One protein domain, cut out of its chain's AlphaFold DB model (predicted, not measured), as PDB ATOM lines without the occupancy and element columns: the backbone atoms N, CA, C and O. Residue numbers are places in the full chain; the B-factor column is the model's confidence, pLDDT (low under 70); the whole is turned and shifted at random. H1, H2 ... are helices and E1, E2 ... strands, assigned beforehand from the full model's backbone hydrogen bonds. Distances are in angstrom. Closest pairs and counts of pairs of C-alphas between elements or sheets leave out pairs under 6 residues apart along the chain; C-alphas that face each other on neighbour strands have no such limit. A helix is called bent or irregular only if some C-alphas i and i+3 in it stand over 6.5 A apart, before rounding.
ATOM      1  N   MET A   1     -55.841 -56.092 -22.711       77.62
ATOM      2  CA  MET A   1     -56.016 -54.656 -23.014       77.62
ATOM      3  C   MET A   1     -57.401 -54.169 -22.624       77.62
ATOM      4  O   MET A   1     -57.465 -53.308 -21.764       77.62
ATOM      5  N   GLU A   2     -58.484 -54.768 -23.127       83.19
ATOM      6  CA  GLU A   2     -59.863 -54.347 -22.790       83.19
ATOM      7  C   GLU A   2     -60.171 -54.300 -21.287       83.19
ATOM      8  O   GLU A   2     -60.682 -53.302 -20.791       83.19
ATOM      9  N   ARG A   3     -59.762 -55.324 -20.528       84.88
ATOM     10  CA  ARG A   3     -59.921 -55.321 -19.065       84.88
ATOM     11  C   ARG A   3     -59.240 -54.121 -18.393       84.88
ATOM     12  O   ARG A   3     -59.846 -53.485 -17.548       84.88
ATOM     13  N   LEU A   4     -58.015 -53.786 -18.804       83.06
ATOM     14  CA  LEU A   4     -57.276 -52.653 -18.242       83.06
ATOM     15  C   LEU A   4     -57.963 -51.323 -18.572       83.06
ATOM     16  O   LEU A   4     -58.063 -50.468 -17.704       83.06
ATOM     17  N   LYS A   5     -58.472 -51.162 -19.799       82.50
ATOM     18  CA  LYS A   5     -59.254 -49.977 -20.178       82.50
ATOM     19  C   LYS A   5     -60.520 -49.844 -19.335       82.50
ATOM     20  O   LYS A   5     -60.812 -48.755 -18.858       82.50
ATOM     21  N   SER A   6     -61.228 -50.954 -19.108       86.44
ATOM     22  CA  SER A   6     -62.394 -50.990 -18.220       86.44
ATOM     23  C   SER A   6     -62.023 -50.573 -16.796       86.44
ATOM     24  O   SER A   6     -62.677 -49.701 -16.229       86.44
ATOM     25  N   ASP A   7     -60.954 -51.143 -16.236       87.88
ATOM     26  CA  ASP A   7     -60.496 -50.824 -14.881       87.88
ATOM     27  C   ASP A   7     -60.093 -49.340 -14.760       87.88
ATOM     28  O   ASP A   7     -60.437 -48.685 -13.780       87.88
ATOM     29  N   LEU A   8     -59.427 -48.782 -15.779       86.06
ATOM     30  CA  LEU A   8     -59.055 -47.363 -15.825       86.06
ATOM     31  C   LEU A   8     -60.264 -46.436 -15.979       86.06
ATOM     32  O   LEU A   8     -60.294 -45.379 -15.358       86.06
ATOM     33  N   SER A   9     -61.276 -46.834 -16.755       84.19
ATOM     34  CA  SER A   9     -62.509 -46.054 -16.926       84.19
ATOM     35  C   SER A   9     -63.355 -45.960 -15.651       84.19
ATOM     36  O   SER A   9     -64.185 -45.065 -15.529       84.19
ATOM     37  N   ALA A  10     -63.135 -46.868 -14.694       89.62
ATOM     38  CA  ALA A  10     -63.798 -46.859 -13.394       89.62
ATOM     39  C   ALA A  10     -63.086 -45.977 -12.352       89.62
ATOM     40  O   ALA A  10     -63.591 -45.818 -11.238       89.62
ATOM     41  N   LEU A  11     -61.909 -45.429 -12.673       89.69
ATOM     42  CA  LEU A  11     -61.185 -44.549 -11.764       89.69
ATOM     43  C   LEU A  11     -61.869 -43.176 -11.665       89.69
ATOM     44  O   LEU A  11     -62.455 -42.703 -12.640       89.69
ATOM     45  N   PRO A  12     -61.766 -42.495 -10.510       91.56
ATOM     46  CA  PRO A  12     -62.166 -41.099 -10.401       91.56
ATOM     47  C   PRO A  12     -61.440 -40.227 -11.431       91.56
ATOM     48  O   PRO A  12     -60.258 -40.446 -11.702       91.56
ATOM     49  N   GLU A  13     -62.119 -39.189 -11.924       85.94
ATOM     50  CA  GLU A  13     -61.594 -38.263 -12.939       85.94
ATOM     51  C   GLU A  13     -60.207 -37.700 -12.574       85.94
ATOM     52  O   GLU A  13     -59.294 -37.678 -13.394       85.94
ATOM     53  N   LYS A  14     -60.013 -37.323 -11.305       91.69
ATOM     54  CA  LYS A  14     -58.748 -36.791 -10.779       91.69
ATOM     55  C   LYS A  14     -57.918 -37.885 -10.105       91.69
ATOM     56  O   LYS A  14     -57.790 -37.918  -8.882       91.69
ATOM     57  N   THR A  15     -57.350 -38.784 -10.911       94.38
ATOM     58  CA  THR A  15     -56.460 -39.859 -10.437       94.38
ATOM     59  C   THR A  15     -55.039 -39.694 -10.969       94.38
ATOM     60  O   THR A  15     -54.822 -39.572 -12.171       94.38
ATOM     61  N   LEU A  16     -54.047 -39.755 -10.073       94.38
ATOM     62  CA  LEU A  16     -52.632 -39.794 -10.447       94.38
ATOM     63  C   LEU A  16     -52.133 -41.238 -10.492       94.38
ATOM     64  O   LEU A  16     -52.109 -41.925  -9.469       94.38
ATOM     65  N   ILE A  17     -51.670 -41.672 -11.661       94.44
ATOM     66  CA  ILE A  17     -51.013 -42.967 -11.847       94.44
ATOM     67  C   ILE A  17     -49.521 -42.711 -12.028       94.44
ATOM     68  O   ILE A  17     -49.104 -42.017 -12.951       94.44
ATOM     69  N   SER A  18     -48.709 -43.277 -11.139       92.75
ATOM     70  CA  SER A  18     -47.255 -43.131 -11.174       92.75
ATOM     71  C   SER A  18     -46.599 -44.500 -11.169       92.75
ATOM     72  O   SER A  18     -46.714 -45.251 -10.199       92.75
ATOM     73  N   LEU A  19     -45.867 -44.802 -12.236       90.69
ATOM     74  CA  LEU A  19     -45.085 -46.023 -12.366       90.69
ATOM     75  C   LEU A  19     -43.850 -45.740 -13.229       90.69
ATOM     76  O   LEU A  19     -43.962 -45.228 -14.337       90.69
ATOM     77  N   GLU A  20     -42.663 -46.080 -12.725       83.94
ATOM     78  CA  GLU A  20     -41.390 -45.759 -13.394       83.94
ATOM     79  C   GLU A  20     -41.258 -46.411 -14.781       83.94
ATOM     80  O   GLU A  20     -40.611 -45.865 -15.675       83.94
ATOM     81  N   SER A  21     -41.917 -47.554 -14.992       88.75
ATOM     82  CA  SER A  21     -41.923 -48.257 -16.276       88.75
ATOM     83  C   SER A  21     -42.839 -47.629 -17.331       88.75
ATOM     84  O   SER A  21     -42.877 -48.145 -18.442       88.75
ATOM     85  N   LEU A  22     -43.584 -46.557 -17.015       94.50
ATOM     86  CA  LEU A  22     -44.438 -45.879 -18.000       94.50
ATOM     87  C   LEU A  22     -43.612 -45.244 -19.112       94.50
ATOM     88  O   LEU A  22     -43.957 -45.419 -20.270       94.50
ATOM     89  N   ALA A  23     -42.534 -44.534 -18.779       93.62
ATOM     90  CA  ALA A  23     -41.554 -44.090 -19.771       93.62
ATOM     91  C   ALA A  23     -40.445 -45.135 -19.944       93.62
ATOM     92  O   ALA A  23     -39.981 -45.370 -21.055       93.62
ATOM     93  N   GLY A  24     -40.062 -45.816 -18.859       93.75
ATOM     94  CA  GLY A  24     -38.897 -46.694 -18.830       93.75
ATOM     95  C   GLY A  24     -37.599 -45.915 -18.608       93.75
ATOM     96  O   GLY A  24     -37.505 -44.715 -18.870       93.75
ATOM     97  N   TRP A  25     -36.587 -46.600 -18.075       93.81
ATOM     98  CA  TRP A  25     -35.301 -45.975 -17.752       93.81
ATOM     99  C   TRP A  25     -34.374 -45.856 -18.965       93.81
ATOM    100  O   TRP A  25     -33.617 -44.899 -19.043       93.81
ATOM    101  N   ASN A  26     -34.421 -46.810 -19.902       96.25
ATOM    102  CA  ASN A  26     -33.572 -46.794 -21.091       96.25
ATOM    103  C   ASN A  26     -34.289 -46.070 -22.252       96.25
ATOM    104  O   ASN A  26     -35.377 -46.521 -22.640       96.25
ATOM    105  N   PRO A  27     -33.679 -45.021 -22.844       97.06
ATOM    106  CA  PRO A  27     -34.231 -44.297 -23.988       97.06
ATOM    107  C   PRO A  27     -34.618 -45.171 -25.180       97.06
ATOM    108  O   PRO A  27     -35.618 -44.900 -25.840       97.06
ATOM    109  N   ALA A  28     -33.932 -46.302 -25.372       96.25
ATOM    110  CA  ALA A  28     -34.254 -47.282 -26.409       96.25
ATOM    111  C   ALA A  28     -35.690 -47.842 -26.324       96.25
ATOM    112  O   ALA A  28     -36.166 -48.467 -27.265       96.25
ATOM    113  N   THR A  29     -36.380 -47.656 -25.193       96.44
ATOM    114  CA  THR A  29     -37.761 -48.118 -24.982       96.44
ATOM    115  C   THR A  29     -38.806 -47.005 -24.999       96.44
ATOM    116  O   THR A  29     -39.999 -47.307 -24.963       96.44
ATOM    117  N   TRP A  30     -38.403 -45.730 -25.063       97.62
ATOM    118  CA  TRP A  30     -39.321 -44.598 -24.897       97.62
ATOM    119  C   TRP A  30     -40.422 -44.569 -25.956       97.62
ATOM    120  O   TRP A  30     -41.592 -44.452 -25.599       97.62
ATOM    121  N   VAL A  31     -40.080 -44.764 -27.233       97.94
ATOM    122  CA  VAL A  31     -41.052 -44.783 -28.345       97.94
ATOM    123  C   VAL A  31     -42.107 -45.873 -28.154       97.94
ATOM    124  O   VAL A  31     -43.307 -45.612 -28.248       97.94
ATOM    125  N   ASP A  32     -41.677 -47.097 -27.851       97.12
ATOM    126  CA  ASP A  32     -42.590 -48.223 -27.648       97.12
ATOM    127  C   ASP A  32     -43.466 -48.029 -26.412       97.12
ATOM    128  O   ASP A  32     -44.651 -48.370 -26.422       97.12
ATOM    129  N   ASN A  33     -42.903 -47.471 -25.343       97.31
ATOM    130  CA  ASN A  33     -43.632 -47.203 -24.115       97.31
ATOM    131  C   ASN A  33     -44.652 -46.072 -24.299       97.31
ATOM    132  O   ASN A  33     -45.795 -46.227 -23.874       97.31
ATOM    133  N   ALA A  34     -44.308 -44.994 -25.004       98.00
ATOM    134  CA  ALA A  34     -45.243 -43.921 -25.339       98.00
ATOM    135  C   ALA A  34     -46.430 -44.443 -26.166       98.00
ATOM    136  O   ALA A  34     -47.582 -44.188 -25.815       98.00
ATOM    137  N   LYS A  35     -46.170 -45.286 -27.177       97.62
ATOM    138  CA  LYS A  35     -47.226 -45.964 -27.951       97.62
ATOM    139  C   LYS A  35     -48.110 -46.850 -27.072       97.62
ATOM    140  O   LYS A  35     -49.331 -46.791 -27.175       97.62
ATOM    141  N   LYS A  36     -47.522 -47.660 -26.184       95.94
ATOM    142  CA  LYS A  36     -48.289 -48.492 -25.237       95.94
ATOM    143  C   LYS A  36     -49.149 -47.639 -24.310       95.94
ATOM    144  O   LYS A  36     -50.300 -47.992 -24.080       95.94
ATOM    145  N   ASN A  37     -48.625 -46.520 -23.819       96.56
ATOM    146  CA  ASN A  37     -49.387 -45.593 -22.991       96.56
ATOM    147  C   ASN A  37     -50.569 -45.002 -23.764       96.56
ATOM    148  O   ASN A  37     -51.671 -45.012 -23.235       96.56
ATOM    149  N   ALA A  38     -50.387 -44.583 -25.019       96.38
ATOM    150  CA  ALA A  38     -51.471 -44.060 -25.859       96.38
ATOM    151  C   ALA A  38     -52.557 -45.106 -26.183       96.38
ATOM    152  O   ALA A  38     -53.709 -44.770 -26.435       96.38
ATOM    153  N   LEU A  39     -52.224 -46.403 -26.139       95.00
ATOM    154  CA  LEU A  39     -53.217 -47.478 -26.258       95.00
ATOM    155  C   LEU A  39     -54.039 -47.692 -24.978       95.00
ATOM    156  O   LEU A  39     -55.078 -48.354 -25.032       95.00
ATOM    157  N   ILE A  40     -53.550 -47.216 -23.833       93.50
ATOM    158  CA  ILE A  40     -54.112 -47.467 -22.499       93.50
ATOM    159  C   ILE A  40     -54.854 -46.234 -21.983       93.50
ATOM    160  O   ILE A  40     -55.977 -46.359 -21.498       93.50
ATOM    161  N   PHE A  41     -54.226 -45.066 -22.085       93.50
ATOM    162  CA  PHE A  41     -54.716 -43.797 -21.570       93.50
ATOM    163  C   PHE A  41     -55.351 -42.975 -22.695       93.50
ATOM    164  O   PHE A  41     -54.810 -42.957 -23.801       93.50
ATOM    165  N   PRO A  42     -56.478 -42.290 -22.440       92.62
ATOM    166  CA  PRO A  42     -57.069 -41.396 -23.428       92.62
ATOM    167  C   PRO A  42     -56.138 -40.211 -23.716       92.62
ATOM    168  O   PRO A  42     -55.411 -39.768 -22.828       92.62
ATOM    169  N   GLU A  43     -56.216 -39.660 -24.929       95.69
ATOM    170  CA  GLU A  43     -55.442 -38.485 -25.371       95.69
ATOM    171  C   GLU A  43     -55.628 -37.266 -24.452       95.69
ATOM    172  O   GLU A  43     -54.703 -36.483 -24.264       95.69
ATOM    173  N   THR A  44     -56.798 -37.146 -23.814       94.12
ATOM    174  CA  THR A  44     -57.128 -36.085 -22.849       94.12
ATOM    175  C   THR A  44     -56.400 -36.213 -21.507       94.12
ATOM    176  O   THR A  44     -56.517 -35.331 -20.654       94.12
ATOM    177  N   SER A  45     -55.663 -37.304 -21.284       95.38
ATOM    178  CA  SER A  45     -54.864 -37.487 -20.073       95.38
ATOM    179  C   SER A  45     -53.733 -36.468 -20.016       95.38
ATOM    180  O   SER A  45     -53.048 -36.225 -21.006       95.38
ATOM    181  N   THR A  46     -53.464 -35.934 -18.825       97.38
ATOM    182  CA  THR A  46     -52.259 -35.129 -18.607       97.38
ATOM    183  C   THR A  46     -51.073 -36.035 -18.306       97.38
ATOM    184  O   THR A  46     -51.063 -36.742 -17.296       97.38
ATOM    185  N   ILE A  47     -50.046 -35.982 -19.149       97.94
ATOM    186  CA  ILE A  47     -48.784 -36.677 -18.900       97.94
ATOM    187  C   ILE A  47     -47.883 -35.787 -18.056       97.94
ATOM    188  O   ILE A  47     -47.612 -34.647 -18.417       97.94
ATOM    189  N   VAL A  48     -47.380 -36.321 -16.944       97.94
ATOM    190  CA  VAL A  48     -46.395 -35.633 -16.104       97.94
ATOM    191  C   VAL A  48     -45.050 -36.337 -16.232       97.94
ATOM    192  O   VAL A  48     -44.890 -37.473 -15.783       97.94
ATOM    193  N   ILE A  49     -44.067 -35.655 -16.816       97.62
ATOM    194  CA  ILE A  49     -42.696 -36.148 -16.969       97.62
ATOM    195  C   ILE A  49     -41.819 -35.457 -15.929       97.62
ATOM    196  O   ILE A  49     -41.654 -34.239 -15.945       97.62
ATOM    197  N   THR A  50     -41.229 -36.234 -15.021       96.94
ATOM    198  CA  THR A  50     -40.247 -35.695 -14.069       96.94
ATOM    199  C   THR A  50     -38.832 -35.895 -14.600       96.94
ATOM    200  O   THR A  50     -38.456 -37.010 -14.956       96.94
ATOM    201  N   ILE A  51     -38.040 -34.822 -14.651       97.50
ATOM    202  CA  ILE A  51     -36.663 -34.839 -15.181       97.50
ATOM    203  C   ILE A  51     -35.653 -34.383 -14.126       97.50
ATOM    204  O   ILE A  51     -36.008 -33.722 -13.154       97.50
ATOM    205  N   ARG A  52     -34.377 -34.733 -14.290       96.94
ATOM    206  CA  ARG A  52     -33.265 -34.258 -13.444       96.94
ATOM    207  C   ARG A  52     -32.245 -33.551 -14.331       96.94
ATOM    208  O   ARG A  52     -32.353 -33.647 -15.548       96.94
ATOM    209  N   ASP A  53     -31.241 -32.910 -13.737       97.50
ATOM    210  CA  ASP A  53     -30.034 -32.600 -14.502       97.50
ATOM    211  C   ASP A  53     -29.487 -33.906 -15.101       97.50
ATOM    212  O   ASP A  53     -29.527 -34.968 -14.456       97.50
ATOM    213  N   ALA A  54     -29.040 -33.848 -16.354       98.06
ATOM    214  CA  ALA A  54     -28.708 -35.026 -17.145       98.06
ATOM    215  C   ALA A  54     -27.621 -35.855 -16.459       98.06
ATOM    216  O   ALA A  54     -27.742 -37.079 -16.344       98.06
ATOM    217  N   ARG A  55     -26.593 -35.206 -15.902       97.62
ATOM    218  CA  ARG A  55     -25.530 -35.925 -15.187       97.62
ATOM    219  C   ARG A  55     -26.041 -36.640 -13.938       97.62
ATOM    220  O   ARG A  55     -25.659 -37.794 -13.704       97.62
ATOM    221  N   SER A  56     -26.877 -36.006 -13.115       96.88
ATOM    222  CA  SER A  56     -27.452 -36.673 -11.939       96.88
ATOM    223  C   SER A  56     -28.451 -37.754 -12.314       96.88
ATOM    224  O   SER A  56     -28.549 -38.733 -11.570       96.88
ATOM    225  N   TYR A  57     -29.177 -37.614 -13.428       97.44
ATOM    226  CA  TYR A  57     -30.020 -38.679 -13.963       97.44
ATOM    227  C   TYR A  57     -29.175 -39.908 -14.302       97.44
ATOM    228  O   TYR A  57     -29.363 -40.949 -13.672       97.44
ATOM    229  N   LEU A  58     -28.180 -39.760 -15.184       98.12
ATOM    230  CA  LEU A  58     -27.294 -40.851 -15.604       98.12
ATOM    231  C   LEU A  58     -26.615 -41.510 -14.398       98.12
ATOM    232  O   LEU A  58     -26.688 -42.725 -14.221       98.12
ATOM    233  N   THR A  59     -26.042 -40.706 -13.495       98.00
ATOM    234  CA  THR A  59     -25.406 -41.213 -12.268       98.00
ATOM    235  C   THR A  59     -26.396 -42.000 -11.406       98.00
ATOM    236  O   THR A  59     -26.055 -43.057 -10.879       98.00
ATOM    237  N   SER A  60     -27.624 -41.498 -11.240       96.19
ATOM    238  CA  SER A  60     -28.647 -42.161 -10.429       96.19
ATOM    239  C   SER A  60     -29.104 -43.474 -11.043       96.19
ATOM    240  O   SER A  60     -29.263 -44.438 -10.298       96.19
ATOM    241  N   THR A  61     -29.330 -43.510 -12.356       96.56
ATOM    242  CA  THR A  61     -29.728 -44.721 -13.082       96.56
ATOM    243  C   THR A  61     -28.654 -45.783 -12.916       96.56
ATOM    244  O   THR A  61     -28.913 -46.853 -12.381       96.56
ATOM    245  N   TYR A  62     -27.409 -45.447 -13.232       97.88
ATOM    246  CA  TYR A  62     -26.294 -46.374 -13.104       97.88
ATOM    247  C   TYR A  62     -26.091 -46.895 -11.668       97.88
ATOM    248  O   TYR A  62     -25.980 -48.101 -11.447       97.88
ATOM    249  N   VAL A  63     -26.121 -46.018 -10.656       97.00
ATOM    250  CA  VAL A  63     -25.991 -46.461  -9.257       97.00
ATOM    251  C   VAL A  63     -27.165 -47.347  -8.841       97.00
ATOM    252  O   VAL A  63     -26.973 -48.291  -8.076       97.00
ATOM    253  N   GLN A  64     -28.374 -47.083  -9.334       95.12
ATOM    254  CA  GLN A  64     -29.530 -47.935  -9.069       95.12
ATOM    255  C   GLN A  64     -29.328 -49.352  -9.634       95.12
ATOM    256  O   GLN A  64     -29.628 -50.321  -8.936       95.12
ATOM    257  N   LEU A  65     -28.764 -49.485 -10.837       94.69
ATOM    258  CA  LEU A  65     -28.449 -50.786 -11.438       94.69
ATOM    259  C   LEU A  65     -27.355 -51.532 -10.653       94.69
ATOM    260  O   LEU A  65     -27.513 -52.720 -10.353       94.69
ATOM    261  N   LEU A  66     -26.315 -50.827 -10.193       94.69
ATOM    262  CA  LEU A  66     -25.310 -51.398  -9.283       94.69
ATOM    263  C   LEU A  66     -25.943 -51.923  -7.985       94.69
ATOM    264  O   LEU A  66     -25.613 -53.010  -7.510       94.69
ATOM    265  N   GLN A  67     -26.886 -51.175  -7.403       92.88
ATOM    266  CA  GLN A  67     -27.621 -51.588  -6.200       92.88
ATOM    267  C   GLN A  67     -28.507 -52.815  -6.421       92.88
ATOM    268  O   GLN A  67     -28.815 -53.535  -5.468       92.88
ATOM    269  N   GLN A  68     -28.937 -53.029  -7.661       91.00
ATOM    270  CA  GLN A  68     -29.705 -54.184  -8.110       91.00
ATOM    271  C   GLN A  68     -28.812 -55.375  -8.495       91.00
ATOM    272  O   GLN A  68     -29.327 -56.437  -8.839       91.00
ATOM    273  N   GLY A  69     -27.488 -55.234  -8.381       91.56
ATOM    274  CA  GLY A  69     -26.516 -56.296  -8.631       91.56
ATOM    275  C   GLY A  69     -26.074 -56.418 -10.088       91.56
ATOM    276  O   GLY A  69     -25.388 -57.380 -10.412       91.56
ATOM    277  N   SER A  70     -26.441 -55.471 -10.959       92.44
ATOM    278  CA  SER A  70     -25.849 -55.351 -12.294       92.44
ATOM    279  C   SER A  70     -24.512 -54.622 -12.161       92.44
ATOM    280  O   SER A  70     -24.470 -53.397 -12.069       92.44
ATOM    281  N   ILE A  71     -23.423 -55.387 -12.030       94.69
ATOM    282  CA  ILE A  71     -22.086 -54.846 -11.758       94.69
ATOM    283  C   ILE A  71     -21.308 -54.679 -13.066       94.69
ATOM    284  O   ILE A  71     -20.435 -55.477 -13.386       94.69
ATOM    285  N   LEU A  72     -21.645 -53.634 -13.819       95.06
ATOM    286  CA  LEU A  72     -20.909 -53.193 -15.010       95.06
ATOM    287  C   LEU A  72     -20.121 -51.928 -14.695       95.06
ATOM    288  O   LEU A  72     -20.538 -51.148 -13.835       95.06
ATOM    289  N   LYS A  73     -18.990 -51.704 -15.369       96.69
ATOM    290  CA  LYS A  73     -18.316 -50.397 -15.346       96.69
ATOM    291  C   LYS A  73     -19.165 -49.348 -16.074       96.69
ATOM    292  O   LYS A  73     -19.958 -49.717 -16.942       96.69
ATOM    293  N   PRO A  74     -19.022 -48.043 -15.771       97.69
ATOM    294  CA  PRO A  74     -19.769 -47.003 -16.474       97.69
ATOM    295  C   PRO A  74     -19.620 -47.073 -17.997       97.69
ATOM    296  O   PRO A  74     -20.600 -46.894 -18.708       97.69
ATOM    297  N   GLU A  75     -18.418 -47.373 -18.490       96.50
ATOM    298  CA  GLU A  75     -18.101 -47.435 -19.921       96.50
ATOM    299  C   GLU A  75     -18.757 -48.642 -20.609       96.50
ATOM    300  O   GLU A  75     -19.068 -48.587 -21.788       96.50
ATOM    301  N   GLU A  76     -19.012 -49.716 -19.861       95.44
ATOM    302  CA  GLU A  76     -19.724 -50.911 -20.340       95.44
ATOM    303  C   GLU A  76     -21.250 -50.738 -20.238       95.44
ATOM    304  O   GLU A  76     -22.016 -51.444 -20.890       95.44
ATOM    305  N   PHE A  77     -21.699 -49.816 -19.381       97.00
ATOM    306  CA  PHE A  77     -23.110 -49.546 -19.137       97.00
ATOM    307  C   PHE A  77     -23.676 -48.498 -20.100       97.00
ATOM    308  O   PHE A  77     -24.752 -48.707 -20.657       97.00
ATOM    309  N   PHE A  78     -22.988 -47.369 -20.285       98.00
ATOM    310  CA  PHE A  78     -23.417 -46.286 -21.173       98.00
ATOM    311  C   PHE A  78     -22.848 -46.495 -22.569       98.00
ATOM    312  O   PHE A  78     -21.698 -46.152 -22.832       98.00
ATOM    313  N   LEU A  79     -23.669 -47.034 -23.466       96.94
ATOM    314  CA  LEU A  79     -23.231 -47.408 -24.802       96.94
ATOM    315  C   LEU A  79     -23.671 -46.364 -25.837       96.94
ATOM    316  O   LEU A  79     -24.874 -46.073 -25.916       96.94
ATOM    317  N   PRO A  80     -22.738 -45.820 -26.642       96.88
ATOM    318  CA  PRO A  80     -23.080 -45.038 -27.826       96.88
ATOM    319  C   PRO A  80     -23.714 -45.931 -28.902       96.88
ATOM    320  O   PRO A  80     -23.606 -47.159 -28.842       96.88
ATOM    321  N   ASP A  81     -24.343 -45.330 -29.914       95.94
ATOM    322  CA  ASP A  81     -25.074 -46.055 -30.969       95.94
ATOM    323  C   ASP A  81     -24.237 -47.167 -31.622       95.94
ATOM    324  O   ASP A  81     -24.704 -48.298 -31.793       95.94
ATOM    325  N   SER A  82     -22.974 -46.864 -31.933       93.56
ATOM    326  CA  SER A  82     -22.030 -47.783 -32.579       93.56
ATOM    327  C   SER A  82     -21.793 -49.077 -31.800       93.56
ATOM    328  O   SER A  82     -21.554 -50.117 -32.406       93.56
ATOM    329  N   GLU A  83     -21.857 -49.023 -30.470       94.31
ATOM    330  CA  GLU A  83     -21.635 -50.182 -29.597       94.31
ATOM    331  C   GLU A  83     -22.956 -50.824 -29.180       94.31
ATOM    332  O   GLU A  83     -23.080 -52.050 -29.131       94.31
ATOM    333  N   TYR A  84     -23.976 -49.996 -28.939       95.19
ATOM    334  CA  TYR A  84     -25.286 -50.454 -28.509       95.19
ATOM    335  C   TYR A  84     -25.887 -51.444 -29.506       95.19
ATOM    336  O   TYR A  84     -26.380 -52.490 -29.096       95.19
ATOM    337  N   HIS A  85     -25.815 -51.172 -30.811       90.50
ATOM    338  CA  HIS A  85     -26.400 -52.058 -31.822       90.50
ATOM    339  C   HIS A  85     -25.780 -53.461 -31.849       90.50
ATOM    340  O   HIS A  85     -26.497 -54.429 -32.107       90.50
ATOM    341  N   ALA A  86     -24.489 -53.587 -31.534       90.25
ATOM    342  CA  ALA A  86     -23.818 -54.882 -31.456       90.25
ATOM    343  C   ALA A  86     -24.309 -55.719 -30.261       90.25
ATOM    344  O   ALA A  86     -24.372 -56.944 -30.346       90.25
ATOM    345  N   LEU A  87     -24.692 -55.063 -29.161       88.50
ATOM    346  CA  LEU A  87     -25.136 -55.713 -27.925       88.50
ATOM    347  C   LEU A  87     -26.661 -55.767 -27.771       88.50
ATOM    348  O   LEU A  87     -27.166 -56.573 -26.990       88.50
ATOM    349  N   ALA A  88     -27.412 -54.971 -28.533       83.00
ATOM    350  CA  ALA A  88     -28.858 -54.818 -28.398       83.00
ATOM    351  C   ALA A  88     -29.599 -56.164 -28.421       83.00
ATOM    352  O   ALA A  88     -30.523 -56.361 -27.639       83.00
ATOM    353  N   GLN A  89     -29.153 -57.113 -29.252       83.56
ATOM    354  CA  GLN A  89     -29.766 -58.442 -29.375       83.56
ATOM    355  C   GLN A  89     -29.542 -59.348 -28.155       83.56
ATOM    356  O   GLN A  89     -30.308 -60.282 -27.932       83.56
ATOM    357  N   LEU A  90     -28.492 -59.088 -27.375       85.69
ATOM    358  CA  LEU A  90     -28.129 -59.858 -26.183       85.69
ATOM    359  C   LEU A  90     -28.612 -59.192 -24.890       85.69
ATOM    360  O   LEU A  90     -28.553 -59.799 -23.822       85.69
ATOM    361  N   THR A  91     -29.069 -57.946 -24.985       86.38
ATOM    362  CA  THR A  91     -29.495 -57.140 -23.842       86.38
ATOM    363  C   THR A  91     -31.009 -57.027 -23.790       86.38
ATOM    364  O   THR A  91     -31.716 -57.222 -24.778       86.38
ATOM    365  N   ARG A  92     -31.527 -56.701 -22.607       88.06
ATOM    366  CA  ARG A  92     -32.953 -56.470 -22.369       88.06
ATOM    367  C   ARG A  92     -33.180 -54.993 -22.058       88.06
ATOM    368  O   ARG A  92     -33.039 -54.591 -20.900       88.06
ATOM    369  N   PRO A  93     -33.568 -54.167 -23.048       87.81
ATOM    370  CA  PRO A  93     -33.696 -52.721 -22.858       87.81
ATOM    371  C   PRO A  93     -34.680 -52.334 -21.745       87.81
ATOM    372  O   PRO A  93     -34.428 -51.397 -20.995       87.81
ATOM    373  N   TYR A  94     -35.757 -53.107 -21.568       87.88
ATOM    374  CA  TYR A  94     -36.766 -52.892 -20.523       87.88
ATOM    375  C   TYR A  94     -36.248 -53.134 -19.096       87.88
ATOM    376  O   TYR A  94     -36.848 -52.643 -18.142       87.88
ATOM    377  N   LEU A  95     -35.143 -53.872 -18.943       89.62
ATOM    378  CA  LEU A  95     -34.434 -54.043 -17.673       89.62
ATOM    379  C   LEU A  95     -33.279 -53.048 -17.516       89.62
ATOM    380  O   LEU A  95     -32.660 -53.010 -16.461       89.62
ATOM    381  N   CYS A  96     -32.982 -52.239 -18.539       93.50
ATOM    382  CA  CYS A  96     -31.876 -51.284 -18.517       93.50
ATOM    383  C   CYS A  96     -30.528 -51.941 -18.149       93.50
ATOM    384  O   CYS A  96     -29.776 -51.401 -17.347       93.50
ATOM    385  N   GLU A  97     -30.225 -53.123 -18.704       92.38
ATOM    386  CA  GLU A  97     -28.936 -53.810 -18.466       92.38
ATOM    387  C   GLU A  97     -27.746 -53.025 -19.015       92.38
ATOM    388  O   GLU A  97     -26.673 -53.019 -18.428       92.38
ATOM    389  N   VAL A  98     -27.990 -52.338 -20.123       95.25
ATOM    390  CA  VAL A  98     -27.152 -51.296 -20.707       95.25
ATOM    391  C   VAL A  98     -28.049 -50.092 -20.980       95.25
ATOM    392  O   VAL A  98     -29.281 -50.217 -21.009       95.25
ATOM    393  N   PHE A  99     -27.453 -48.930 -21.202       97.25
ATOM    394  CA  PHE A  99     -28.132 -47.663 -21.430       97.25
ATOM    395  C   PHE A  99     -27.725 -47.098 -22.792       97.25
ATOM    396  O   PHE A  99     -26.542 -46.870 -23.033       97.25
ATOM    397  N   LYS A 100     -28.702 -46.865 -23.681       97.50
ATOM    398  CA  LYS A 100     -28.452 -46.304 -25.015       97.50
ATOM    399  C   LYS A 100     -28.285 -44.793 -24.905       97.50
ATOM    400  O   LYS A 100     -29.269 -44.059 -24.858       97.50
ATOM    401  N   VAL A 101     -27.045 -44.337 -24.766       97.88
ATOM    402  CA  VAL A 101     -26.784 -42.973 -24.297       97.88
ATOM    403  C   VAL A 101     -27.023 -41.910 -25.373       97.88
ATOM    404  O   VAL A 101     -27.422 -40.800 -25.042       97.88
ATOM    405  N   ASP A 102     -26.879 -42.246 -26.655       98.12
ATOM    406  CA  ASP A 102     -27.118 -41.304 -27.761       98.12
ATOM    407  C   ASP A 102     -28.603 -41.028 -28.048       98.12
ATOM    408  O   ASP A 102     -28.931 -39.982 -28.612       98.12
ATOM    409  N   ASP A 103     -29.498 -41.905 -27.589       97.75
ATOM    410  CA  ASP A 103     -30.955 -41.702 -27.637       97.75
ATOM    411  C   ASP A 103     -31.469 -40.891 -26.433       97.75
ATOM    412  O   ASP A 103     -32.653 -40.570 -26.342       97.75
ATOM    413  N   PHE A 104     -30.610 -40.570 -25.460       98.44
ATOM    414  CA  PHE A 104     -31.017 -39.810 -24.284       98.44
ATOM    415  C   PHE A 104     -31.217 -38.331 -24.632       98.44
ATOM    416  O   PHE A 104     -30.283 -37.535 -24.546       98.44
ATOM    417  N   ASN A 105     -32.449 -37.957 -24.985       98.62
ATOM    418  CA  ASN A 105     -32.834 -36.585 -25.315       98.62
ATOM    419  C   ASN A 105     -34.180 -36.199 -24.670       98.62
ATOM    420  O   ASN A 105     -35.236 -36.732 -25.012       98.62
ATOM    421  N   TYR A 106     -34.162 -35.257 -23.723       98.62
ATOM    422  CA  TYR A 106     -35.367 -34.797 -23.030       98.62
ATOM    423  C   TYR A 106     -36.353 -34.097 -23.954       98.62
ATOM    424  O   TYR A 106     -37.557 -34.253 -23.767       98.62
ATOM    425  N   LYS A 107     -35.865 -33.347 -24.941       98.38
ATOM    426  CA  LYS A 107     -36.735 -32.642 -25.876       98.38
ATOM    427  C   LYS A 107     -37.509 -33.634 -26.742       98.38
ATOM    428  O   LYS A 107     -38.730 -33.548 -26.798       98.38
ATOM    429  N   GLU A 108     -36.823 -34.636 -27.291       98.31
ATOM    430  CA  GLU A 108     -37.458 -35.713 -28.067       98.31
ATOM    431  C   GLU A 108     -38.461 -36.516 -27.225       98.31
ATOM    432  O   GLU A 108     -39.539 -36.857 -27.708       98.31
ATOM    433  N   LEU A 109     -38.157 -36.784 -25.948       98.31
ATOM    434  CA  LEU A 109     -39.106 -37.432 -25.036       98.31
ATOM    435  C   LEU A 109     -40.386 -36.600 -24.860       98.31
ATOM    436  O   LEU A 109     -41.486 -37.151 -24.850       98.31
ATOM    437  N   VAL A 110     -40.257 -35.283 -24.702       98.44
ATOM    438  CA  VAL A 110     -41.407 -34.383 -24.535       98.44
ATOM    439  C   VAL A 110     -42.213 -34.290 -25.825       98.44
ATOM    440  O   VAL A 110     -43.435 -34.411 -25.769       98.44
ATOM    441  N   GLU A 111     -41.545 -34.145 -26.971       98.25
ATOM    442  CA  GLU A 111     -42.173 -34.131 -28.296       98.25
ATOM    443  C   GLU A 111     -42.982 -35.414 -28.525       98.25
ATOM    444  O   GLU A 111     -44.187 -35.341 -28.767       98.25
ATOM    445  N   LEU A 112     -42.366 -36.578 -28.288       98.19
ATOM    446  CA  LEU A 112     -42.991 -37.896 -28.415       98.19
ATOM    447  C   LEU A 112     -44.306 -38.018 -27.631       98.19
ATOM    448  O   LEU A 112     -45.280 -38.566 -28.143       98.19
ATOM    449  N   TYR A 113     -44.347 -37.539 -26.385       98.44
ATOM    450  CA  TYR A 113     -45.580 -37.580 -25.595       98.44
ATOM    451  C   TYR A 113     -46.559 -36.471 -25.987       98.44
ATOM    452  O   TYR A 113     -47.762 -36.710 -25.980       98.44
ATOM    453  N   SER A 114     -46.081 -35.286 -26.373       98.25
ATOM    454  CA  SER A 114     -46.957 -34.197 -26.821       98.25
ATOM    455  C   SER A 114     -47.655 -34.513 -28.145       98.25
ATOM    456  O   SER A 114     -48.724 -33.986 -28.429       98.25
ATOM    457  N   ASP A 115     -47.092 -35.413 -28.950       98.00
ATOM    458  CA  ASP A 115     -47.712 -35.935 -30.170       98.00
ATOM    459  C   ASP A 115     -48.844 -36.924 -29.925       98.00
ATOM    460  O   ASP A 115     -49.673 -37.123 -30.810       98.00
ATOM    461  N   LEU A 116     -48.916 -37.502 -28.728       98.06
ATOM    462  CA  LEU A 116     -49.887 -38.537 -28.378       98.06
ATOM    463  C   LEU A 116     -50.933 -38.077 -27.358       98.06
ATOM    464  O   LEU A 116     -51.945 -38.752 -27.187       98.06
ATOM    465  N   PHE A 117     -50.682 -36.972 -26.657       97.94
ATOM    466  CA  PHE A 117     -51.523 -36.469 -25.576       97.94
ATOM    467  C   PHE A 117     -51.691 -34.958 -25.689       97.94
ATOM    468  O   PHE A 117     -50.742 -34.244 -26.012       97.94
ATOM    469  N   SER A 118     -52.884 -34.461 -25.363       96.88
ATOM    470  CA  SER A 118     -53.204 -33.035 -25.485       96.88
ATOM    471  C   SER A 118     -52.457 -32.164 -24.478       96.88
ATOM    472  O   SER A 118     -52.293 -30.966 -24.706       96.88
ATOM    473  N   ARG A 119     -52.000 -32.750 -23.361       98.00
ATOM    474  CA  ARG A 119     -51.342 -32.025 -22.273       98.00
ATOM    475  C   ARG A 119     -50.144 -32.782 -21.714       98.00
ATOM    476  O   ARG A 119     -50.282 -33.880 -21.170       98.00
ATOM    477  N   VAL A 120     -48.970 -32.153 -21.768       98.44
ATOM    478  CA  VAL A 120     -47.725 -32.672 -21.187       98.44
ATOM    479  C   VAL A 120     -47.110 -31.631 -20.259       98.44
ATOM    480  O   VAL A 120     -46.779 -30.523 -20.673       98.44
ATOM    481  N   ALA A 121     -46.933 -31.999 -18.994       98.19
ATOM    482  CA  ALA A 121     -46.248 -31.199 -17.990       98.19
ATOM    483  C   ALA A 121     -44.869 -31.797 -17.693       98.19
ATOM    484  O   ALA A 121     -44.752 -32.964 -17.318       98.19
ATOM    485  N   VAL A 122     -43.819 -30.992 -17.811       98.31
ATOM    486  CA  VAL A 122     -42.438 -31.383 -17.516       98.31
ATOM    487  C   VAL A 122     -41.987 -30.687 -16.243       98.31
ATOM    488  O   VAL A 122     -41.957 -29.459 -16.171       98.31
ATOM    489  N   VAL A 123     -41.632 -31.476 -15.232       98.00
ATOM    490  CA  VAL A 123     -41.347 -30.988 -13.879       98.00
ATOM    491  C   VAL A 123     -39.918 -31.367 -13.473       98.00
ATOM    492  O   VAL A 123     -39.615 -32.554 -13.313       98.00
ATOM    493  N   PRO A 124     -39.019 -30.393 -13.251       97.94
ATOM    494  CA  PRO A 124     -37.704 -30.651 -12.685       97.94
ATOM    495  C   PRO A 124     -37.818 -31.271 -11.290       97.94
ATOM    496  O   PRO A 124     -38.517 -30.758 -10.414       97.94
ATOM    497  N   LEU A 125     -37.064 -32.338 -11.029       95.69
ATOM    498  CA  LEU A 125     -37.067 -33.034  -9.742       95.69
ATOM    499  C   LEU A 125     -36.705 -32.094  -8.584       95.69
ATOM    500  O   LEU A 125     -37.235 -32.234  -7.483       95.69
ATOM    501  N   ALA A 126     -35.838 -31.107  -8.836       94.75
ATOM    502  CA  ALA A 126     -35.476 -30.082  -7.862       94.75
ATOM    503  C   ALA A 126     -36.689 -29.272  -7.365       94.75
ATOM    504  O   ALA A 126     -36.679 -28.796  -6.230       94.75
ATOM    505  N   ARG A 127     -37.756 -29.157  -8.167       94.44
ATOM    506  CA  ARG A 127     -38.988 -28.426  -7.839       94.44
ATOM    507  C   ARG A 127     -40.070 -29.304  -7.200       94.44
ATOM    508  O   ARG A 127     -40.981 -28.761  -6.590       94.44
ATOM    509  N   LEU A 128     -39.952 -30.637  -7.227       92.25
ATOM    510  CA  LEU A 128     -41.000 -31.539  -6.714       92.25
ATOM    511  C   LEU A 128     -41.360 -31.326  -5.240       92.25
ATOM    512  O   LEU A 128     -42.483 -31.617  -4.846       92.25
ATOM    513  N   HIS A 129     -40.443 -30.812  -4.420       91.06
ATOM    514  CA  HIS A 129     -40.686 -30.603  -2.991       91.06
ATOM    515  C   HIS A 129     -41.841 -29.637  -2.687       91.06
ATOM    516  O   HIS A 129     -42.415 -29.717  -1.605       91.06
ATOM    517  N   ASN A 130     -42.180 -28.736  -3.616       90.69
ATOM    518  CA  ASN A 130     -43.258 -27.766  -3.433       90.69
ATOM    519  C   ASN A 130     -44.616 -28.250  -3.967       90.69
ATOM    520  O   ASN A 130     -45.616 -27.579  -3.732       90.69
ATOM    521  N   LEU A 131     -44.642 -29.368  -4.709       95.06
ATOM    522  CA  LEU A 131     -45.824 -29.997  -5.311       95.06
ATOM    523  C   LEU A 131     -46.746 -29.062  -6.126       95.06
ATOM    524  O   LEU A 131     -47.857 -29.449  -6.481       95.06
ATOM    525  N   SER A 132     -46.283 -27.859  -6.475       94.00
ATOM    526  CA  SER A 132     -47.058 -26.817  -7.171       94.00
ATOM    527  C   SER A 132     -47.500 -27.225  -8.578       94.00
ATOM    528  O   SER A 132     -48.469 -26.700  -9.124       94.00
ATOM    529  N   PHE A 133     -46.840 -28.223  -9.166       95.44
ATOM    530  CA  PHE A 133     -47.279 -28.795 -10.431       95.44
ATOM    531  C   PHE A 133     -48.664 -29.453 -10.315       95.44
ATOM    532  O   PHE A 133     -49.403 -29.431 -11.290       95.44
ATOM    533  N   LEU A 134     -49.049 -29.987  -9.144       95.94
ATOM    534  CA  LEU A 134     -50.341 -30.656  -8.948       95.94
ATOM    535  C   LEU A 134     -51.518 -29.684  -9.079       95.94
ATOM    536  O   LEU A 134     -52.563 -30.059  -9.600       95.94
ATOM    537  N   THR A 135     -51.353 -28.439  -8.626       95.19
ATOM    538  CA  THR A 135     -52.359 -27.386  -8.825       95.19
ATOM    539  C   THR A 135     -52.314 -26.862 -10.257       95.19
ATOM    540  O   THR A 135     -53.355 -26.653 -10.868       95.19
ATOM    541  N   SER A 136     -51.115 -26.733 -10.836       93.81
ATOM    542  CA  SER A 136     -50.924 -26.272 -12.220       93.81
ATOM    543  C   SER A 136     -51.588 -27.187 -13.258       93.81
ATOM    544  O   SER A 136     -52.063 -26.715 -14.292       93.81
ATOM    545  N   ILE A 137     -51.655 -28.492 -12.977       94.75
ATOM    546  CA  ILE A 137     -52.346 -29.479 -13.820       94.75
ATOM    547  C   ILE A 137     -53.803 -29.743 -13.398       94.75
ATOM    548  O   ILE A 137     -54.413 -30.670 -13.913       94.75
ATOM    549  N   ASP A 138     -54.363 -28.952 -12.479       94.38
ATOM    550  CA  ASP A 138     -55.719 -29.118 -11.927       94.38
ATOM    551  C   ASP A 138     -55.990 -30.498 -11.277       94.38
ATOM    552  O   ASP A 138     -57.117 -30.991 -11.222       94.38
ATOM    553  N   LEU A 139     -54.962 -31.148 -10.726       94.94
ATOM    554  CA  LEU A 139     -55.135 -32.426 -10.033       94.94
ATOM    555  C   LEU A 139     -55.665 -32.237  -8.604       94.94
ATOM    556  O   LEU A 139     -56.482 -33.030  -8.140       94.94
ATOM    557  N   ILE A 140     -55.223 -31.186  -7.904       94.38
ATOM    558  CA  ILE A 140     -55.716 -30.825  -6.566       94.38
ATOM    559  C   ILE A 140     -55.935 -29.310  -6.447       94.38
ATOM    560  O   ILE A 140     -55.212 -28.543  -7.083       94.38
ATOM    561  N   PRO A 141     -56.873 -28.856  -5.598       93.69
ATOM    562  CA  PRO A 141     -57.050 -27.434  -5.320       93.69
ATOM    563  C   PRO A 141     -55.926 -26.879  -4.427       93.69
ATOM    564  O   PRO A 141     -55.330 -27.594  -3.616       93.69
ATOM    565  N   GLU A 142     -55.655 -25.577  -4.547       92.69
ATOM    566  CA  GLU A 142     -54.537 -24.899  -3.869       92.69
ATOM    567  C   GLU A 142     -54.622 -24.953  -2.336       92.69
ATOM    568  O   GLU A 142     -53.608 -25.110  -1.653       92.69
ATOM    569  N   ASN A 143     -55.834 -24.935  -1.780       94.12
ATOM    570  CA  ASN A 143     -56.059 -25.066  -0.339       94.12
ATOM    571  C   ASN A 143     -55.561 -26.407   0.241       94.12
ATOM    572  O   ASN A 143     -55.210 -26.468   1.420       94.12
ATOM    573  N   ASN A 144     -55.473 -27.463  -0.576       93.62
ATOM    574  CA  ASN A 144     -54.975 -28.777  -0.162       93.62
ATOM    575  C   ASN A 144     -53.449 -28.910  -0.289       93.62
ATOM    576  O   ASN A 144     -52.861 -29.821   0.303       93.62
ATOM    577  N   LEU A 145     -52.789 -28.003  -1.018       94.25
ATOM    578  CA  LEU A 145     -51.368 -28.106  -1.350       94.25
ATOM    579  C   LEU A 145     -50.479 -28.075  -0.100       94.25
ATOM    580  O   LEU A 145     -49.580 -28.901   0.044       94.25
ATOM    581  N   LYS A 146     -50.768 -27.176   0.849       93.75
ATOM    582  CA  LYS A 146     -49.963 -27.008   2.070       93.75
ATOM    583  C   LYS A 146     -49.882 -28.292   2.904       93.75
ATOM    584  O   LYS A 146     -48.794 -28.711   3.287       93.75
ATOM    585  N   SER A 147     -51.024 -28.943   3.137       93.94
ATOM    586  CA  SER A 147     -51.096 -30.196   3.907       93.94
ATOM    587  C   SER A 147     -50.300 -31.326   3.242       93.94
ATOM    588  O   SER A 147     -49.607 -32.107   3.908       93.94
ATOM    589  N   LEU A 148     -50.348 -31.388   1.908       93.94
ATOM    590  CA  LEU A 148     -49.606 -32.378   1.140       93.94
ATOM    591  C   LEU A 148     -48.094 -32.109   1.178       93.94
ATOM    592  O   LEU A 148     -47.326 -33.039   1.411       93.94
ATOM    593  N   CYS A 149     -47.667 -30.850   1.039       94.06
ATOM    594  CA  CYS A 149     -46.265 -30.444   1.173       94.06
ATOM    595  C   CYS A 149     -45.698 -30.763   2.564       94.06
ATOM    596  O   CYS A 149     -44.582 -31.280   2.674       94.06
ATOM    597  N   ASP A 150     -46.475 -30.523   3.622       93.38
ATOM    598  CA  ASP A 150     -46.087 -30.855   4.996       93.38
ATOM    599  C   ASP A 150     -45.918 -32.370   5.176       93.38
ATOM    600  O   ASP A 150     -44.947 -32.836   5.782       93.38
ATOM    601  N   SER A 151     -46.844 -33.153   4.619       93.50
ATOM    602  CA  SER A 151     -46.796 -34.618   4.654       93.50
ATOM    603  C   SER A 151     -45.609 -35.166   3.857       93.50
ATOM    604  O   SER A 151     -44.901 -36.061   4.324       93.50
ATOM    605  N   PHE A 152     -45.346 -34.591   2.682       92.12
ATOM    606  CA  PHE A 152     -44.220 -34.953   1.826       92.12
ATOM    607  C   PHE A 152     -42.880 -34.662   2.511       92.12
ATOM    608  O   PHE A 152     -42.013 -35.536   2.568       92.12
ATOM    609  N   SER A 153     -42.739 -33.483   3.122       90.12
ATOM    610  CA  SER A 153     -41.511 -33.049   3.803       90.12
ATOM    611  C   SER A 153     -41.182 -33.882   5.044       90.12
ATOM    612  O   SER A 153     -40.012 -34.112   5.347       90.12
ATOM    613  N   LYS A 154     -42.205 -34.374   5.755       92.62
ATOM    614  CA  LYS A 154     -42.047 -35.252   6.930       92.62
ATOM    615  C   LYS A 154     -41.795 -36.717   6.564       92.62
ATOM    616  O   LYS A 154     -41.441 -37.513   7.436       92.62
ATOM    617  N   SER A 155     -41.991 -37.101   5.303       90.12
ATOM    618  CA  SER A 155     -41.843 -38.490   4.875       90.12
ATOM    619  C   SER A 155     -40.381 -38.958   4.942       90.12
ATOM    620  O   SER A 155     -39.436 -38.240   4.607       90.12
ATOM    621  N   LYS A 156     -40.166 -40.200   5.395       87.62
ATOM    622  CA  LYS A 156     -38.818 -40.774   5.480       87.62
ATOM    623  C   LYS A 156     -38.285 -41.067   4.078       87.62
ATOM    624  O   LYS A 156     -38.896 -41.825   3.327       87.62
ATOM    625  N   LYS A 157     -37.084 -40.569   3.767       81.75
ATOM    626  CA  LYS A 157     -36.354 -40.943   2.546       81.75
ATOM    627  C   LYS A 157     -36.055 -42.447   2.564       81.75
ATOM    628  O   LYS A 157     -35.343 -42.923   3.446       81.75
ATOM    629  N   LYS A 158     -36.621 -43.193   1.610       78.56
ATOM    630  CA  LYS A 158     -36.413 -44.650   1.475       78.56
ATOM    631  C   LYS A 158     -35.312 -45.015   0.474       78.56
ATOM    632  O   LYS A 158     -34.639 -46.021   0.668       78.56
ATOM    633  N   ASN A 159     -35.100 -44.192  -0.551       80.25
ATOM    634  CA  ASN A 159     -34.119 -44.456  -1.604       80.25
ATOM    635  C   ASN A 159     -32.801 -43.738  -1.299       80.25
ATOM    636  O   ASN A 159     -32.645 -42.552  -1.586       80.25
ATOM    637  N   ILE A 160     -31.864 -44.467  -0.686       87.12
ATOM    638  CA  ILE A 160     -30.497 -44.008  -0.420       87.12
ATOM    639  C   ILE A 160     -29.595 -44.514  -1.555       87.12
ATOM    640  O   ILE A 160     -29.619 -45.695  -1.902       87.12
ATOM    641  N   SER A 161     -28.836 -43.613  -2.175       91.19
ATOM    642  CA  SER A 161     -27.869 -43.951  -3.229       91.19
ATOM    643  C   SER A 161     -26.604 -44.571  -2.620       91.19
ATOM    644  O   SER A 161     -26.340 -44.359  -1.444       91.19
ATOM    645  N   GLU A 248     -14.683 -39.113 -15.346       94.12
ATOM    646  CA  GLU A 248     -14.400 -38.374 -16.575       94.12
ATOM    647  C   GLU A 248     -14.142 -39.368 -17.720       94.12
ATOM    648  O   GLU A 248     -13.534 -40.414 -17.505       94.12
ATOM    649  N   GLY A 249     -14.630 -39.061 -18.925       92.62
ATOM    650  CA  GLY A 249     -14.468 -39.913 -20.112       92.62
ATOM    651  C   GLY A 249     -15.603 -40.909 -20.381       92.62
ATOM    652  O   GLY A 249     -15.660 -41.456 -21.477       92.62
ATOM    653  N   VAL A 250     -16.538 -41.104 -19.446       96.38
ATOM    654  CA  VAL A 250     -17.755 -41.900 -19.693       96.38
ATOM    655  C   VAL A 250     -18.589 -41.247 -20.794       96.38
ATOM    656  O   VAL A 250     -18.781 -40.029 -20.773       96.38
ATOM    657  N   ALA A 251     -19.120 -42.044 -21.724       96.25
ATOM    658  CA  ALA A 251     -20.039 -41.557 -22.745       96.25
ATOM    659  C   ALA A 251     -21.314 -40.992 -22.094       96.25
ATOM    660  O   ALA A 251     -21.975 -41.662 -21.301       96.25
ATOM    661  N   LEU A 252     -21.654 -39.741 -22.415       97.06
ATOM    662  CA  LEU A 252     -22.828 -39.043 -21.864       97.06
ATOM    663  C   LEU A 252     -23.939 -38.825 -22.894       97.06
ATOM    664  O   LEU A 252     -24.994 -38.299 -22.541       97.06
ATOM    665  N   GLY A 253     -23.700 -39.249 -24.135       97.38
ATOM    666  CA  GLY A 253     -24.618 -39.084 -25.255       97.38
ATOM    667  C   GLY A 253     -24.416 -37.775 -26.004       97.38
ATOM    668  O   GLY A 253     -24.035 -36.750 -25.430       97.38
ATOM    669  N   ARG A 254     -24.710 -37.808 -27.304       98.00
ATOM    670  CA  ARG A 254     -24.658 -36.638 -28.198       98.00
ATOM    671  C   ARG A 254     -25.492 -35.439 -27.722       98.00
ATOM    672  O   ARG A 254     -25.060 -34.302 -27.892       98.00
ATOM    673  N   SER A 255     -26.630 -35.680 -27.068       98.38
ATOM    674  CA  SER A 255     -27.555 -34.633 -26.600       98.38
ATOM    675  C   SER A 255     -27.317 -34.205 -25.145       98.38
ATOM    676  O   SER A 255     -28.158 -33.533 -24.553       98.38
ATOM    677  N   PHE A 256     -26.176 -34.555 -24.533       98.31
ATOM    678  CA  PHE A 256     -25.919 -34.255 -23.117       98.31
ATOM    679  C   PHE A 256     -26.052 -32.760 -22.773       98.31
ATOM    680  O   PHE A 256     -26.770 -32.400 -21.841       98.31
ATOM    681  N   LEU A 257     -25.388 -31.885 -23.538       98.38
ATOM    682  CA  LEU A 257     -25.455 -30.432 -23.334       98.38
ATOM    683  C   LEU A 257     -26.856 -29.873 -23.611       98.38
ATOM    684  O   LEU A 257     -27.308 -28.979 -22.900       98.38
ATOM    685  N   GLU A 258     -27.553 -30.412 -24.613       98.56
ATOM    686  CA  GLU A 258     -28.939 -30.036 -24.904       98.56
ATOM    687  C   GLU A 258     -29.857 -30.372 -23.725       98.56
ATOM    688  O   GLU A 258     -30.652 -29.530 -23.317       98.56
ATOM    689  N   ASN A 259     -29.690 -31.545 -23.108       98.62
ATOM    690  CA  ASN A 259     -30.468 -31.946 -21.938       98.62
ATOM    691  C   ASN A 259     -30.218 -31.050 -20.721       98.62
ATOM    692  O   ASN A 259     -31.170 -30.702 -20.025       98.62
ATOM    693  N   GLU A 260     -28.961 -30.680 -20.454       98.38
ATOM    694  CA  GLU A 260     -28.621 -29.749 -19.369       98.38
ATOM    695  C   GLU A 260     -29.259 -28.373 -19.612       98.38
ATOM    696  O   GLU A 260     -29.908 -27.823 -18.722       98.38
ATOM    697  N   ASN A 261     -29.160 -27.853 -20.840       98.50
ATOM    698  CA  ASN A 261     -29.768 -26.576 -21.214       98.50
ATOM    699  C   ASN A 261     -31.299 -26.621 -21.126       98.50
ATOM    700  O   ASN A 261     -31.912 -25.700 -20.590       98.50
ATOM    701  N   PHE A 262     -31.918 -27.697 -21.614       98.50
ATOM    702  CA  PHE A 262     -33.362 -27.904 -21.548       98.50
ATOM    703  C   PHE A 262     -33.846 -27.986 -20.097       98.50
ATOM    704  O   PHE A 262     -34.803 -27.311 -19.725       98.50
ATOM    705  N   TYR A 263     -33.156 -28.755 -19.250       98.44
ATOM    706  CA  TYR A 263     -33.456 -28.839 -17.821       98.44
ATOM    707  C   TYR A 263     -33.371 -27.464 -17.147       98.44
ATOM    708  O   TYR A 263     -34.303 -27.066 -16.443       98.44
ATOM    709  N   GLN A 264     -32.283 -26.728 -17.386       97.94
ATOM    710  CA  GLN A 264     -32.058 -25.426 -16.767       97.94
ATOM    711  C   GLN A 264     -33.102 -24.396 -17.215       97.94
ATOM    712  O   GLN A 264     -33.677 -23.710 -16.372       97.94
ATOM    713  N   ALA A 265     -33.444 -24.374 -18.506       97.81
ATOM    714  CA  ALA A 265     -34.492 -23.508 -19.038       97.81
ATOM    715  C   ALA A 265     -35.839 -23.713 -18.324       97.81
ATOM    716  O   ALA A 265     -36.546 -22.744 -18.067       97.81
ATOM    717  N   ILE A 266     -36.181 -24.953 -17.951       97.25
ATOM    718  CA  ILE A 266     -37.411 -25.248 -17.203       97.25
ATOM    719  C   ILE A 266     -37.283 -24.830 -15.735       97.25
ATOM    720  O   ILE A 266     -38.227 -24.276 -15.165       97.25
ATOM    721  N   VAL A 267     -36.131 -25.085 -15.107       96.12
ATOM    722  CA  VAL A 267     -35.865 -24.679 -13.717       96.12
ATOM    723  C   VAL A 267     -36.011 -23.170 -13.534       96.12
ATOM    724  O   VAL A 267     -36.514 -22.757 -12.486       96.12
ATOM    725  N   ASP A 268     -35.615 -22.391 -14.539       95.31
ATOM    726  CA  ASP A 268     -35.632 -20.926 -14.523       95.31
ATOM    727  C   ASP A 268     -36.999 -20.316 -14.864       95.31
ATOM    728  O   ASP A 268     -37.180 -19.108 -14.741       95.31
ATOM    729  N   THR A 269     -37.991 -21.129 -15.241       94.75
ATOM    730  CA  THR A 269     -39.372 -20.644 -15.391       94.75
ATOM    731  C   THR A 269     -39.976 -20.260 -14.038       94.75
ATOM    732  O   THR A 269     -39.784 -20.958 -13.039       94.75
ATOM    733  N   ASP A 270     -40.809 -19.215 -14.015       89.00
ATOM    734  CA  ASP A 270     -41.508 -18.771 -12.797       89.00
ATOM    735  C   ASP A 270     -42.389 -19.869 -12.187       89.00
ATOM    736  O   ASP A 270     -42.496 -20.006 -10.967       89.00
ATOM    737  N   ARG A 271     -43.008 -20.690 -13.045       87.44
ATOM    738  CA  ARG A 271     -43.853 -21.819 -12.632       87.44
ATOM    739  C   ARG A 271     -43.040 -23.038 -12.190       87.44
ATOM    740  O   ARG A 271     -43.599 -23.955 -11.593       87.44
ATOM    741  N   GLY A 272     -41.740 -23.077 -12.490       91.12
ATOM    742  CA  GLY A 272     -40.873 -24.225 -12.232       91.12
ATOM    743  C   GLY A 272     -41.302 -25.496 -12.971       91.12
ATOM    744  O   GLY A 272     -41.028 -26.591 -12.479       91.12
ATOM    745  N   LEU A 273     -42.002 -25.359 -14.101       96.44
ATOM    746  CA  LEU A 273     -42.436 -26.443 -14.980       96.44
ATOM    747  C   LEU A 273     -42.667 -25.917 -16.401       96.44
ATOM    748  O   LEU A 273     -43.038 -24.758 -16.590       96.44
ATOM    749  N   LEU A 274     -42.510 -26.796 -17.386       97.44
ATOM    750  CA  LEU A 274     -42.922 -26.557 -18.768       97.44
ATOM    751  C   LEU A 274     -44.267 -27.241 -18.998       97.44
ATOM    752  O   LEU A 274     -44.430 -28.408 -18.649       97.44
ATOM    753  N   LEU A 275     -45.218 -26.519 -19.579       97.12
ATOM    754  CA  LEU A 275     -46.535 -27.036 -19.924       97.12
ATOM    755  C   LEU A 275     -46.723 -26.920 -21.434       97.12
ATOM    756  O   LEU A 275     -46.630 -25.821 -21.978       97.12
ATOM    757  N   VAL A 276     -46.955 -28.053 -22.087       97.44
ATOM    758  CA  VAL A 276     -47.228 -28.159 -23.522       97.44
ATOM    759  C   VAL A 276     -48.689 -28.562 -23.685       97.44
ATOM    760  O   VAL A 276     -49.103 -29.587 -23.144       97.44
ATOM    761  N   GLU A 277     -49.458 -27.740 -24.398       95.44
ATOM    762  CA  GLU A 277     -50.893 -27.918 -24.647       95.44
ATOM    763  C   GLU A 277     -51.172 -27.799 -26.154       95.44
ATOM    764  O   GLU A 277     -50.556 -26.964 -26.825       95.44
ATOM    765  N   LYS A 278     -52.063 -28.650 -26.673       90.81
ATOM    766  CA  LYS A 278     -52.566 -28.631 -28.058       90.81
ATOM    767  C   LYS A 278     -54.052 -28.291 -28.097       90.81
ATOM    768  O   LYS A 278     -54.777 -28.730 -27.176       90.81
TER     769      LYS A 278
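This is residues 1 to 161 and 248 to 278 of the 278 residues of an uncharacterized protein of Marinobacter sp. Hex_13 (UniProt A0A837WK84). A small three-stranded sheet lies near the middle of a mostly helical domain, with H6 and H10 over one of its faces in crossed directions and H2 side by side with H6. H3, H4 and H5 gather toward one end of the long axis, H1 and H9 toward the other. The printed part has 192 residues, with ten named helices and three named strands in the order H1 H2 E1 H3 H4 H5 H6 E2 H7 H8 H9 H10 E3; the sheet, E1 E2 E3, is mixed. It is compact, with a radius of gyration of the C-alphas of 17.7 A and spans of 50 by 39 by 32 A.

Find C-alpha 2 at (-59.863, -54.347, -22.790), where H1, residues 2 to 9, begins. Then come H2, residues 27 to 40, 20.2 A, and E1, residues 46 to 51, 16.0 A. Next are H3, 54 to 67, 19.9 A; H4, 74 to 77; H5, 81 to 87; and H6, 106 to 114, 12.2 A. E2, 119 to 124, 16.7 A, leads to H7, 125 to 130, H8, 133 to 136, and H9, 142 to 154, 19.5 A. Beyond the cut, H10, 256 to 267, spans 16.7 A, and E3, 274 to 277, ends at C-alpha 277, (-50.893, -27.918, -24.647). H2 is irregular, with C-alphas 28 and 31 7.5 A apart; so is H7, 126 to 129, 7.2 A, and, only just, H9, 143 to 146, 6.8 A.

E1 and E2 are parallel, with N 49 and O 121 2.8 A apart, within hydrogen-bond range. E2 and E3 are antiparallel, with N 122 and O 274 at 2.8 A. E1, the helices H3 H4 H5 H6 and E2 form a strand-helix-strand unit, two parallel neighbour strands with helices between. H6 and H10 lie on the same face, making two layers, helices on one face of a sheet; H6, at a height of 9.1 A, runs along E2, at 13 degrees on the local plane. H6 touches H10 at a steep tilt of 63 degrees, closest at the C-alphas of Tyr 106 and Asn 259, 5.8 A. H2 touches H6 with residues 30 to 34 alone, at a shallow tilt of 16 degrees; the closest C-alphas, of Ala 34 and Tyr 113, are 6.4 A apart. H3 touches H10 with residue 54 alone, the C-alphas of Ala 54 and Glu 260 being 5.7 A apart. H7 and H8 only graze the sheet; H7 touches H9 at Asn 130 and Cys 149, C-alphas 6.1 A apart. H1 is close to H2 but not clearly touching; H4 stands so to H3, and H5 is apart from H3. In H1, H3, H6 and H10 every O i to N i+4 pair is within hydrogen-bond range; H2 has 8 of 10, H5 2 of 3, H9 7 of 9, and H7 0 of 2 with 2 of 3 O i to N i+3 pairs, while H4 and H8 are too short.

Residues 162 to 247 are not printed, and C-alphas 161 and 248 are 19.8 A apart. The links H1 to H2 and H5 to H6 are long. No printed residue is under 70 in pLDDT.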